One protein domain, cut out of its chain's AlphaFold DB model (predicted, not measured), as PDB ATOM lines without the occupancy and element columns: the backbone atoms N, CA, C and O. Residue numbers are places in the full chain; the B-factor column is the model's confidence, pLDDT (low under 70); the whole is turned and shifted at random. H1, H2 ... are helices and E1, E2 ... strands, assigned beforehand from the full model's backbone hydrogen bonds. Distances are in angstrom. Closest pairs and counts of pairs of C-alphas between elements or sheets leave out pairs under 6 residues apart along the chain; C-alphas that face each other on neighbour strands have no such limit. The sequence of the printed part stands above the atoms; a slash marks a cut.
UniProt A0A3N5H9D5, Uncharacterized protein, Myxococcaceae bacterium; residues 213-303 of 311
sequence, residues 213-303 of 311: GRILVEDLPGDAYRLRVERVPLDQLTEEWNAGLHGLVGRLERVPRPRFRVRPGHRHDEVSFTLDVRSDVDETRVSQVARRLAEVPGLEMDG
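This is residues 213 to 303 of the 311 residues of an uncharacterized protein of Myxococcaceae bacterium (UniProt A0A3N5H9D5). A wall of three strands, E1, E2 and E4, has two short helices, H1 and H2, over one face and its other face bare. On the helices' side a small strand pair, E3 and E5, packs with E3 on H1. The printed part has 91 residues, with two named helices and five named strands in the order E1 E2 H1 E3 E4 H2 E5 along the chain; both sheets are antiparallel, the larger in the order E1 - E2 - E4, and the class is mixed, helices and strands. The whole is compact, with a radius of gyration of the C-alphas of 12.6 A and spans of 40 by 27 by 21 A.

E2, residues 224 to 233, is 25.4 A long and bends by 63 degrees at residue 230. E1, residues 214 to 220, begins at C-alpha (318.363, 176.758, 147.353) and is 18.9 A long; E4, residues 270 to 277, is 21.4 A. H1 is residues 234 to 243, 13.8 A, and H2 residues 285 to 294, 14.4 A. E3 is residues 259 to 262; E5, residues 299 to 302, ends at C-alpha (297.466, 183.476, 157.311).

E1 and E2 form a hairpin, with N 216 and O 228 at 2.8 A. E2 and E4 are antiparallel, with N 227 and O 275 at 2.8 A. H1 and H2 are on the same face of this sheet, two layers, at heights of 10.6 A and 9.7 A. H1 touches E3, the closest C-alphas being those of Asn 242 and Arg 259, 5.8 A. E3 and E5 are antiparallel, with N 261 and O 300 at 2.8 A. In H1 and H2 every O i to N i+4 pair is within hydrogen-bond range.

The C-alphas farthest apart, of Gly 222 and Gly 265, are 40.2 A apart. The printed part has no cut. The link from H1 to E3 is long, 15 residues. The pLDDT is under 70 at residues 244 to 255, 280 to 282 and 303.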
ATOM      1  N   GLY A 213     318.305 181.671 147.628       71.69
ATOM      2  CA  GLY A 213     318.695 180.445 148.317       71.69
ATOM      3  C   GLY A 213     318.348 179.213 147.488       71.69
ATOM      4  O   GLY A 213     317.793 179.304 146.393       71.69
ATOM      5  N   ARG A 214     318.660 178.031 148.023       76.56
ATOM      6  CA  ARG A 214     318.363 176.758 147.353       76.56
ATOM      7  C   ARG A 214     317.329 175.967 148.134       76.56
ATOM      8  O   ARG A 214     317.470 175.772 149.338       76.56
ATOM      9  N   ILE A 215     316.322 175.471 147.426       74.88
ATOM     10  CA  ILE A 215     315.374 174.477 147.928       74.88
ATOM     11  C   ILE A 215     315.625 173.199 147.134       74.88
ATOM     12  O   ILE A 215     315.453 173.164 145.918       74.88
ATOM     13  N   LEU A 216     316.097 172.165 147.818       77.12
ATOM     14  CA  LEU A 216     316.426 170.867 147.245       77.12
ATOM     15  C   LEU A 216     315.459 169.819 147.779       77.12
ATOM     16  O   LEU A 216     315.035 169.875 148.934       77.12
ATOM     17  N   VAL A 217     315.118 168.859 146.928       75.94
ATOM     18  CA  VAL A 217     314.199 167.770 147.250       75.94
ATOM     19  C   VAL A 217     314.865 166.478 146.809       75.94
ATOM     20  O   VAL A 217     315.194 166.318 145.634       75.94
ATOM     21  N   GLU A 218     315.101 165.582 147.756       78.12
ATOM     22  CA  GLU A 218     315.742 164.289 147.521       78.12
ATOM     23  C   GLU A 218     314.720 163.176 147.778       78.12
ATOM     24  O   GLU A 218     314.196 163.066 148.884       78.12
ATOM     25  N   ASP A 219     314.422 162.344 146.778       80.56
ATOM     26  CA  ASP A 219     313.515 161.205 146.957       80.56
ATOM     27  C   ASP A 219     314.120 160.174 147.927       80.56
ATOM     28  O   ASP A 219     315.288 159.792 147.811       80.56
ATOM     29  N   LEU A 220     313.306 159.690 148.867       78.56
ATOM     30  CA  LEU A 220     313.661 158.639 149.819       78.56
ATOM     31  C   LEU A 220     312.840 157.360 149.543       78.56
ATOM     32  O   LEU A 220     311.764 157.419 148.940       78.56
ATOM     33  N   PRO A 221     313.306 156.174 149.984       79.19
ATOM     34  CA  PRO A 221     312.510 154.949 149.916       79.19
ATOM     35  C   PRO A 221     311.186 155.076 150.687       79.19
ATOM     36  O   PRO A 221     311.128 155.756 151.707       79.19
ATOM     37  N   GLY A 222     310.147 154.357 150.245       72.44
ATOM     38  CA  GLY A 222     308.877 154.272 150.980       72.44
ATOM     39  C   GLY A 222     307.980 155.505 150.854       72.44
ATOM     40  O   GLY A 222     307.363 155.903 151.833       72.44
ATOM     41  N   ASP A 223     307.915 156.100 149.657       75.56
ATOM     42  CA  ASP A 223     307.077 157.273 149.352       75.56
ATOM     43  C   ASP A 223     307.323 158.465 150.300       75.56
ATOM     44  O   ASP A 223     306.414 159.123 150.808       75.56
ATOM     45  N   ALA A 224     308.605 158.725 150.545       80.00
ATOM     46  CA  ALA A 224     309.108 159.822 151.355       80.00
ATOM     47  C   ALA A 224     310.058 160.697 150.526       80.00
ATOM     48  O   ALA A 224     310.587 160.270 149.500       80.00
ATOM     49  N   TYR A 225     310.308 161.921 150.981       81.81
ATOM     50  CA  TYR A 225     311.326 162.797 150.411       81.81
ATOM     51  C   TYR A 225     311.993 163.637 151.494       81.81
ATOM     52  O   TYR A 225     311.414 163.905 152.541       81.81
ATOM     53  N   ARG A 226     313.215 164.089 151.241       85.25
ATOM     54  CA  ARG A 226     313.939 165.036 152.082       85.25
ATOM     55  C   ARG A 226     313.900 166.412 151.443       85.25
ATOM     56  O   ARG A 226     314.443 166.611 150.361       85.25
ATOM     57  N   LEU A 227     313.276 167.358 152.130       85.00
ATOM     58  CA  LEU A 227     313.307 168.776 151.802       85.00
ATOM     59  C   LEU A 227     314.517 169.416 152.479       85.00
ATOM     60  O   LEU A 227     314.647 169.361 153.701       85.00
ATOM     61  N   ARG A 228     315.385 170.055 151.705       85.75
ATOM     62  CA  ARG A 228     316.559 170.768 152.200       85.75
ATOM     63  C   ARG A 228     316.510 172.215 151.726       85.75
ATOM     64  O   ARG A 228     316.657 172.497 150.543       85.75
ATOM     65  N   VAL A 229     316.287 173.119 152.670       85.50
ATOM     66  CA  VAL A 229     316.259 174.569 152.477       85.50
ATOM     67  C   VAL A 229     317.602 175.127 152.920       85.50
ATOM     68  O   VAL A 229     318.032 174.897 154.051       85.50
ATOM     69  N   GLU A 230     318.275 175.857 152.037       84.25
ATOM     70  CA  GLU A 230     319.604 176.411 152.277       84.25
ATOM     71  C   GLU A 230     319.627 177.908 151.981       84.25
ATOM     72  O   GLU A 230     319.636 178.324 150.821       84.25
ATOM     73  N   ARG A 231     319.701 178.713 153.048       84.50
ATOM     74  CA  ARG A 231     319.903 180.174 153.002       84.50
ATOM     75  C   ARG A 231     318.850 180.895 152.153       84.50
ATOM     76  O   ARG A 231     319.162 181.854 151.448       84.50
ATOM     77  N   VAL A 232     317.615 180.404 152.190       84.44
ATOM     78  CA  VAL A 232     316.495 180.966 151.426       84.44
ATOM     79  C   VAL A 232     315.943 182.172 152.186       84.44
ATOM     80  O   VAL A 232     315.662 182.027 153.379       84.44
ATOM     81  N   PRO A 233     315.812 183.355 151.553       89.06
ATOM     82  CA  PRO A 233     315.160 184.494 152.176       89.06
ATOM     83  C   PRO A 233     313.665 184.213 152.384       89.06
ATOM     84  O   PRO A 233     313.036 183.515 151.585       89.06
ATOM     85  N   LEU A 234     313.089 184.735 153.468       91.12
ATOM     86  CA  LEU A 234     311.707 184.416 153.844       91.12
ATOM     87  C   LEU A 234     310.674 184.800 152.772       91.12
ATOM     88  O   LEU A 234     309.664 184.110 152.625       91.12
ATOM     89  N   ASP A 235     310.903 185.870 152.008       89.25
ATOM     90  CA  ASP A 235     310.011 186.245 150.907       89.25
ATOM     91  C   ASP A 235     310.017 185.219 149.774       89.25
ATOM     92  O   ASP A 235     308.944 184.765 149.387       89.25
ATOM     93  N   GLN A 236     311.192 184.763 149.338       86.75
ATOM     94  CA  GLN A 236     311.303 183.657 148.384       86.75
ATOM     95  C   GLN A 236     310.644 182.388 148.938       86.75
ATOM     96  O   GLN A 236     309.888 181.732 148.231       86.75
ATOM     97  N   LEU A 237     310.886 182.040 150.208       86.94
ATOM     98  CA  LEU A 237     310.305 180.835 150.808       86.94
ATOM     99  C   LEU A 237     308.772 180.883 150.835       86.94
ATOM    100  O   LEU A 237     308.122 179.877 150.549       86.94
ATOM    101  N   THR A 238     308.188 182.034 151.183       88.25
ATOM    102  CA  THR A 238     306.727 182.210 151.206       88.25
ATOM    103  C   THR A 238     306.126 182.270 149.811       88.25
ATOM    104  O   THR A 238     305.069 181.679 149.602       88.25
ATOM    105  N   GLU A 239     306.782 182.934 148.859       85.25
ATOM    106  CA  GLU A 239     306.378 182.946 147.453       85.25
ATOM    107  C   GLU A 239     306.341 181.524 146.898       85.25
ATOM    108  O   GLU A 239     305.285 181.075 146.447       85.25
ATOM    109  N   GLU A 240     307.444 180.785 147.042       81.56
ATOM    110  CA  GLU A 240     307.550 179.396 146.611       81.56
ATOM    111  C   GLU A 240     306.477 178.542 147.284       81.56
ATOM    112  O   GLU A 240     305.672 177.919 146.602       81.56
ATOM    113  N   TRP A 241     306.371 178.557 148.615       84.12
ATOM    114  CA  TRP A 241     305.366 177.770 149.332       84.12
ATOM    115  C   TRP A 241     303.926 178.080 148.891       84.12
ATOM    116  O   TRP A 241     303.155 177.164 148.582       84.12
ATOM    117  N   ASN A 242     303.553 179.361 148.827       80.75
ATOM    118  CA  ASN A 242     302.191 179.781 148.501       80.75
ATOM    119  C   ASN A 242     301.831 179.465 147.041       80.75
ATOM    120  O   ASN A 242     300.703 179.032 146.761       80.75
ATOM    121  N   ALA A 243     302.791 179.623 146.126       75.31
ATOM    122  CA  ALA A 243     302.660 179.238 144.725       75.31
ATOM    123  C   ALA A 243     302.602 177.710 144.536       75.31
ATOM    124  O   ALA A 243     302.040 177.207 143.560       75.31
ATOM    125  N   GLY A 244     303.053 176.957 145.541       67.38
ATOM    126  CA  GLY A 244     302.959 175.504 145.611       67.38
ATOM    127  C   GLY A 244     304.255 174.759 145.385       67.38
ATOM    128  O   GLY A 244     304.199 173.626 144.920       67.38
ATOM    129  N   LEU A 245     305.362 175.406 145.742       62.53
ATOM    130  CA  LEU A 245     306.750 175.070 145.468       62.53
ATOM    131  C   LEU A 245     306.906 174.854 143.961       62.53
ATOM    132  O   LEU A 245     306.685 173.753 143.448       62.53
ATOM    133  N   HIS A 246     307.192 175.925 143.215       46.31
ATOM    134  CA  HIS A 246     307.336 175.829 141.768       46.31
ATOM    135  C   HIS A 246     308.578 174.990 141.438       46.31
ATOM    136  O   HIS A 246     309.705 175.465 141.423       46.31
ATOM    137  N   GLY A 247     308.357 173.709 141.136       47.66
ATOM    138  CA  GLY A 247     309.399 172.788 140.687       47.66
ATOM    139  C   GLY A 247     309.635 171.622 141.643       47.66
ATOM    140  O   GLY A 247     309.790 171.778 142.846       47.66
ATOM    141  N   LEU A 248     309.669 170.421 141.057       43.03
ATOM    142  CA  LEU A 248     310.059 169.129 141.646       43.03
ATOM    143  C   LEU A 248     309.189 168.562 142.789       43.03
ATOM    144  O   LEU A 248     309.177 167.346 142.945       43.03
ATOM    145  N   VAL A 249     308.358 169.358 143.476       47.19
ATOM    146  CA  VAL A 249     307.360 168.867 144.459       47.19
ATOM    147  C   VAL A 249     305.937 168.813 143.892       47.19
ATOM    148  O   VAL A 249     304.949 168.943 144.610       47.19
ATOM    149  N   GLY A 250     305.800 168.521 142.595       45.66
ATOM    150  CA  GLY A 250     304.503 168.250 141.948       45.66
ATOM    151  C   GLY A 250     303.752 167.021 142.497       45.66
ATOM    152  O   GLY A 250     302.745 166.617 141.922       45.66
ATOM    153  N   ARG A 251     304.262 166.415 143.579       49.84
ATOM    154  CA  ARG A 251     303.669 165.314 144.342       49.84
ATOM    155  C   ARG A 251     303.108 165.734 145.702       49.84
ATOM    156  O   ARG A 251     302.594 164.864 146.398       49.84
ATOM    157  N   LEU A 252     303.196 167.009 146.106       53.75
ATOM    158  CA  LEU A 252     302.350 167.457 147.212       53.75
ATOM    159  C   LEU A 252     300.902 167.242 146.780       53.75
ATOM    160  O   LEU A 252     300.501 167.639 145.683       53.75
ATOM    161  N   GLU A 253     300.166 166.522 147.619       55.66
ATOM    162  CA  GLU A 253     298.781 166.144 147.385       55.66
ATOM    163  C   GLU A 253     297.961 167.382 146.993       55.66
ATOM    164  O   GLU A 253     298.284 168.510 147.375       55.66
ATOM    165  N   ARG A 254     296.868 167.193 146.242       60.75
ATOM    166  CA  ARG A 254     295.907 168.268 145.919       60.75
ATOM    167  C   ARG A 254     295.085 168.679 147.156       60.75
ATOM    168  O   ARG A 254     293.873 168.840 147.075       60.75
ATOM    169  N   VAL A 255     295.743 168.802 148.301       64.81
ATOM    170  CA  VAL A 255     295.182 169.169 149.596       64.81
ATOM    171  C   VAL A 255     295.341 170.684 149.771       64.81
ATOM    172  O   VAL A 255     296.360 171.251 149.357       64.81
ATOM    173  N   PRO A 256     294.350 171.376 150.359       70.00
ATOM    174  CA  PRO A 256     294.481 172.785 150.708       70.00
ATOM    175  C   PRO A 256     295.716 173.037 151.584       70.00
ATOM    176  O   PRO A 256     295.893 172.402 152.621       70.00
ATOM    177  N   ARG A 257     296.563 173.987 151.176       77.44
ATOM    178  CA  ARG A 257     297.756 174.399 151.931       77.44
ATOM    179  C   ARG A 257     297.482 175.654 152.764       77.44
ATOM    180  O   ARG A 257     296.892 176.597 152.226       77.44
ATOM    181  N   PRO A 258     297.932 175.710 154.031       84.06
ATOM    182  CA  PRO A 258     297.914 176.953 154.793       84.06
ATOM    183  C   PRO A 258     298.828 177.968 154.114       84.06
ATOM    184  O   PRO A 258     299.899 177.614 153.625       84.06
ATOM    185  N   ARG A 259     298.414 179.231 154.060       87.38
ATOM    186  CA  ARG A 259     299.248 180.297 153.498       87.38
ATOM    187  C   ARG A 259     300.158 180.859 154.577       87.38
ATOM    188  O   ARG A 259     299.766 180.930 155.737       87.38
ATOM    189  N   PHE A 260     301.357 181.268 154.180       90.38
ATOM    190  CA  PHE A 260     302.274 181.988 155.058       90.38
ATOM    191  C   PHE A 260     302.568 183.369 154.494       90.38
ATOM    192  O   PHE A 260     302.694 183.547 153.282       90.38
ATOM    193  N   ARG A 261     302.743 184.330 155.392       93.00
ATOM    194  CA  ARG A 261     303.256 185.662 155.098       93.00
ATOM    195  C   ARG A 261     304.516 185.923 155.910       93.00
ATOM    196  O   ARG A 261     304.717 185.348 156.980       93.00
ATOM    197  N   VAL A 262     305.349 186.831 155.416       92.94
ATOM    198  CA  VAL A 262     306.526 187.290 156.155       92.94
ATOM    199  C   VAL A 262     306.143 188.458 157.057       92.94
ATOM    200  O   VAL A 262     305.477 189.399 156.621       92.94
ATOM    201  N   ARG A 263     306.586 188.420 158.314       93.12
ATOM    202  CA  ARG A 263     306.446 189.535 159.254       93.12
ATOM    203  C   ARG A 263     307.128 190.792 158.708       93.12
ATOM    204  O   ARG A 263     308.213 190.696 158.119       93.12
ATOM    205  N   PRO A 264     306.562 191.987 158.950       90.75
ATOM    206  CA  PRO A 264     307.235 193.238 158.624       90.75
ATOM    207  C   PRO A 264     308.666 193.265 159.181       90.75
ATOM    208  O   PRO A 264     308.888 192.938 160.343       90.75
ATOM    209  N   GLY A 265     309.638 193.630 158.342       88.62
ATOM    210  CA  GLY A 265     311.059 193.700 158.712       88.62
ATOM    211  C   GLY A 265     311.873 192.415 158.499       88.62
ATOM    212  O   GLY A 265     313.091 192.515 158.379       88.62
ATOM    213  N   HIS A 266     311.227 191.254 158.344       91.69
ATOM    214  CA  HIS A 266     311.897 189.946 158.226       91.69
ATOM    215  C   HIS A 266     312.051 189.443 156.785       91.69
ATOM    216  O   HIS A 266     312.548 188.349 156.547       91.69
ATOM    217  N   ARG A 267     311.626 190.248 155.804       87.75
ATOM    218  CA  ARG A 267     311.580 189.891 154.375       87.75
ATOM    219  C   ARG A 267     312.844 189.179 153.872       87.75
ATOM    220  O   ARG A 267     312.746 188.220 153.120       87.75
ATOM    221  N   HIS A 268     314.008 189.671 154.280       87.69
ATOM    222  CA  HIS A 268     315.307 189.248 153.757       87.69
ATOM    223  C   HIS A 268     316.084 188.321 154.695       87.69
ATOM    224  O   HIS A 268     317.217 187.964 154.358       87.69
ATOM    225  N   ASP A 269     315.506 187.969 155.847       90.19
ATOM    226  CA  ASP A 269     316.113 187.046 156.802       90.19
ATOM    227  C   ASP A 269     316.233 185.665 156.159       90.19
ATOM    228  O   ASP A 269     315.376 185.259 155.369       90.19
ATOM    229  N   GLU A 270     317.317 184.955 156.460       89.56
ATOM    230  CA  GLU A 270     317.591 183.657 155.857       89.56
ATOM    231  C   GLU A 270     317.118 182.527 156.758       89.56
ATOM    232  O   GLU A 270     317.260 182.565 157.978       89.56
ATOM    233  N   VAL A 271     316.640 181.452 156.139       90.44
ATOM    234  CA  VAL A 271     316.389 180.204 156.850       90.44
ATOM    235  C   VAL A 271     317.097 179.043 156.168       90.44
ATOM    236  O   VAL A 271     317.210 178.970 154.941       90.44
ATOM    237  N   SER A 272     317.612 178.130 156.989       90.69
ATOM    238  CA  SER A 272     318.137 176.844 156.543       90.69
ATOM    239  C   SER A 272     317.584 175.730 157.419       90.69
ATOM    240  O   SER A 272     317.624 175.826 158.645       90.69
ATOM    241  N   PHE A 273     317.066 174.672 156.807       91.75
ATOM    242  CA  PHE A 273     316.635 173.473 157.518       91.75
ATOM    243  C   PHE A 273     316.574 172.266 156.588       91.75
ATOM    244  O   PHE A 273     316.424 172.400 155.376       91.75
ATOM    245  N   THR A 274     316.623 171.083 157.189       92.25
ATOM    246  CA  THR A 274     316.354 169.817 156.511       92.25
ATOM    247  C   THR A 274     315.152 169.165 157.181       92.25
ATOM    248  O   THR A 274     315.077 169.143 158.408       92.25
ATOM    249  N   LEU A 275     314.217 168.656 156.385       90.19
ATOM    250  CA  LEU A 275     313.012 167.974 156.842       90.19
ATOM    251  C   LEU A 275     312.799 166.706 156.012       90.19
ATOM    252  O   LEU A 275     312.656 166.783 154.795       90.19
ATOM    253  N   ASP A 276     312.732 165.558 156.679       89.00
ATOM    254  CA  ASP A 276     312.295 164.308 156.057       89.00
ATOM    255  C   ASP A 276     310.765 164.260 156.112       89.00
ATOM    256  O   ASP A 276     310.180 164.271 157.191       89.00
ATOM    257  N   VAL A 277     310.132 164.231 154.944       84.12
ATOM    258  CA  VAL A 277     308.681 164.221 154.760       84.12
ATOM    259  C   VAL A 277     308.251 162.828 154.327       84.12
ATOM    260  O   VAL A 277     308.770 162.290 153.348       84.12
ATOM    261  N   ARG A 278     307.307 162.231 155.050       83.25
ATOM    262  CA  ARG A 278     306.898 160.831 154.856       83.25
ATOM    263  C   ARG A 278     305.410 160.709 154.571       83.25
ATOM    264  O   ARG A 278     304.634 161.597 154.911       83.25
ATOM    265  N   SER A 279     305.011 159.611 153.938       73.06
ATOM    266  CA  SER A 279     303.602 159.228 153.843       73.06
ATOM    267  C   SER A 279     303.206 158.467 155.109       73.06
ATOM    268  O   SER A 279     303.222 157.240 155.132       73.06
ATOM    269  N   ASP A 280     302.901 159.203 156.174       65.12
ATOM    270  CA  ASP A 280     302.432 158.623 157.431       65.12
ATOM    271  C   ASP A 280     300.892 158.613 157.440       65.12
ATOM    272  O   ASP A 280     300.259 159.510 156.886       65.12
ATOM    273  N   VAL A 281     300.272 157.600 158.058       58.34
ATOM    274  CA  VAL A 281     298.799 157.429 158.070       58.34
ATOM    275  C   VAL A 281     298.088 158.568 158.822       58.34
ATOM    276  O   VAL A 281     296.929 158.862 158.537       58.34
ATOM    277  N   ASP A 282     298.800 159.255 159.721       68.88
ATOM    278  CA  ASP A 282     298.233 160.240 160.648       68.88
ATOM    279  C   ASP A 282     298.514 161.711 160.268       68.88
ATOM    280  O   ASP A 282     297.990 162.616 160.917       68.88
ATOM    281  N   GLU A 283     299.329 161.999 159.239       75.38
ATOM    282  CA  GLU A 283     299.668 163.382 158.863       75.38
ATOM    283  C   GLU A 283     300.021 163.545 157.374       75.38
ATOM    284  O   GLU A 283     300.952 162.921 156.862       75.38
ATOM    285  N   THR A 284     299.346 164.477 156.684       78.94
ATOM    286  CA  THR A 284     299.664 164.799 155.281       78.94
ATOM    287  C   THR A 284     301.064 165.406 155.140       78.94
ATOM    288  O   THR A 284     301.565 166.105 156.027       78.94
ATOM    289  N   ARG A 285     301.687 165.228 153.970       79.88
ATOM    290  CA  ARG A 285     302.995 165.841 153.657       79.88
ATOM    291  C   ARG A 285     302.948 167.368 153.724       79.88
ATOM    292  O   ARG A 285     303.907 168.002 154.162       79.88
ATOM    293  N   VAL A 286     301.813 167.954 153.332       81.75
ATOM    294  CA  VAL A 286     301.551 169.397 153.440       81.75
ATOM    295  C   VAL A 286     301.582 169.835 154.905       81.75
ATOM    296  O   VAL A 286     302.231 170.831 155.218       81.75
ATOM    297  N   SER A 287     300.942 169.082 155.806       83.25
ATOM    298  CA  SER A 287     300.915 169.383 157.243       83.25
ATOM    299  C   SER A 287     302.300 169.296 157.885       83.25
ATOM    300  O   SER A 287     302.677 170.210 158.619       83.25
ATOM    301  N   GLN A 288     303.105 168.286 157.531       86.94
ATOM    302  CA  GLN A 288     304.478 168.146 158.036       86.94
ATOM    303  C   GLN A 288     305.350 169.355 157.662       86.94
ATOM    304  O   GLN A 288     306.048 169.913 158.514       86.94
ATOM    305  N   VAL A 289     305.287 169.791 156.396       86.94
ATOM    306  CA  VAL A 289     306.029 170.973 155.928       86.94
ATOM    307  C   VAL A 289     305.483 172.245 156.575       86.94
ATOM    308  O   VAL A 289     306.264 173.058 157.064       86.94
ATOM    309  N   ALA A 290     304.161 172.410 156.651       87.94
ATOM    310  CA  ALA A 290     303.538 173.580 157.262       87.94
ATOM    311  C   ALA A 290     303.878 173.718 158.755       87.94
ATOM    312  O   ALA A 290     304.184 174.820 159.208       87.94
ATOM    313  N   ARG A 291     303.899 172.613 159.514       89.38
ATOM    314  CA  ARG A 291     304.357 172.605 160.912       89.38
ATOM    315  C   ARG A 291     305.792 173.106 161.012       89.38
ATOM    316  O   ARG A 291     306.077 173.970 161.834       89.38
ATOM    317  N   ARG A 292     306.677 172.625 160.133       92.31
ATOM    318  CA  ARG A 292     308.066 173.090 160.115       92.31
ATOM    319  C   ARG A 292     308.179 174.574 159.758       92.31
ATOM    320  O   ARG A 292     308.981 175.274 160.367       92.31
ATOM    321  N   LEU A 293     307.383 175.068 158.810       90.94
ATOM    322  CA  LEU A 293     307.351 176.490 158.447       90.94
ATOM    323  C   LEU A 293     306.825 177.374 159.588       90.94
ATOM    324  O   LEU A 293     307.321 178.483 159.766       90.94
ATOM    325  N   ALA A 294     305.886 176.881 160.398       91.38
ATOM    326  CA  ALA A 294     305.372 177.602 161.564       91.38
ATOM    327  C   ALA A 294     306.420 177.805 162.676       91.38
ATOM    328  O   ALA A 294     306.272 178.704 163.501       91.38
ATOM    329  N   GLU A 295     307.486 177.001 162.691       93.69
ATOM    330  CA  GLU A 295     308.613 177.146 163.621       93.69
ATOM    331  C   GLU A 295     309.661 178.165 163.144       93.69
ATOM    332  O   GLU A 295     310.572 178.506 163.899       93.69
ATOM    333  N   VAL A 296     309.572 178.646 161.897       92.88
ATOM    334  CA  VAL A 296     310.553 179.575 161.323       92.88
ATOM    335  C   VAL A 296     310.316 180.993 161.859       92.88
ATOM    336  O   VAL A 296     309.243 181.565 161.635       92.88
ATOM    337  N   PRO A 297     311.309 181.616 162.526       91.81
ATOM    338  CA  PRO A 297     311.198 183.001 162.966       91.81
ATOM    339  C   PRO A 297     310.922 183.943 161.791       91.81
ATOM    340  O   PRO A 297     311.544 183.831 160.741       91.81
ATOM    341  N   GLY A 298     309.996 184.885 161.970       91.19
ATOM    342  CA  GLY A 298     309.645 185.860 160.933       91.19
ATOM    343  C   GLY A 298     308.556 185.400 159.959       91.19
ATOM    344  O   GLY A 298     308.072 186.231 159.195       91.19
ATOM    345  N   LEU A 299     308.109 184.139 160.010       92.69
ATOM    346  CA  LEU A 299     306.929 183.672 159.278       92.69
ATOM    347  C   LEU A 299     305.668 183.697 160.147       92.69
ATOM    348  O   LEU A 299     305.704 183.442 161.350       92.69
ATOM    349  N   GLU A 300     304.535 183.997 159.519       92.38
ATOM    350  CA  GLU A 300     303.204 183.919 160.118       92.38
ATOM    351  C   GLU A 300     302.254 183.172 159.196       92.38
ATOM    352  O   GLU A 300     302.250 183.394 157.989       92.38
ATOM    353  N   MET A 301     301.425 182.307 159.772       88.81
ATOM    354  CA  MET A 301     300.363 181.632 159.036       88.81
ATOM    355  C   MET A 301     299.158 182.571 158.873       88.81
ATOM    356  O   MET A 301     298.669 183.138 159.852       88.81
ATOM    357  N   ASP A 302     298.668 182.712 157.643       79.62
ATOM    358  CA  ASP A 302     297.466 183.476 157.311       79.62
ATOM    359  C   ASP A 302     296.207 182.627 157.565       79.62
ATOM    360  O   ASP A 302     295.881 181.737 156.779       79.62
ATOM    361  N   GLY A 303     295.450 182.935 158.624       65.81
ATOM    362  CA  GLY A 303     294.104 182.381 158.844       65.81
ATOM    363  C   GLY A 303     294.041 180.907 159.291       65.81
ATOM    364  O   GLY A 303     295.052 180.232 159.443       65.81
TER     365      GLY A 303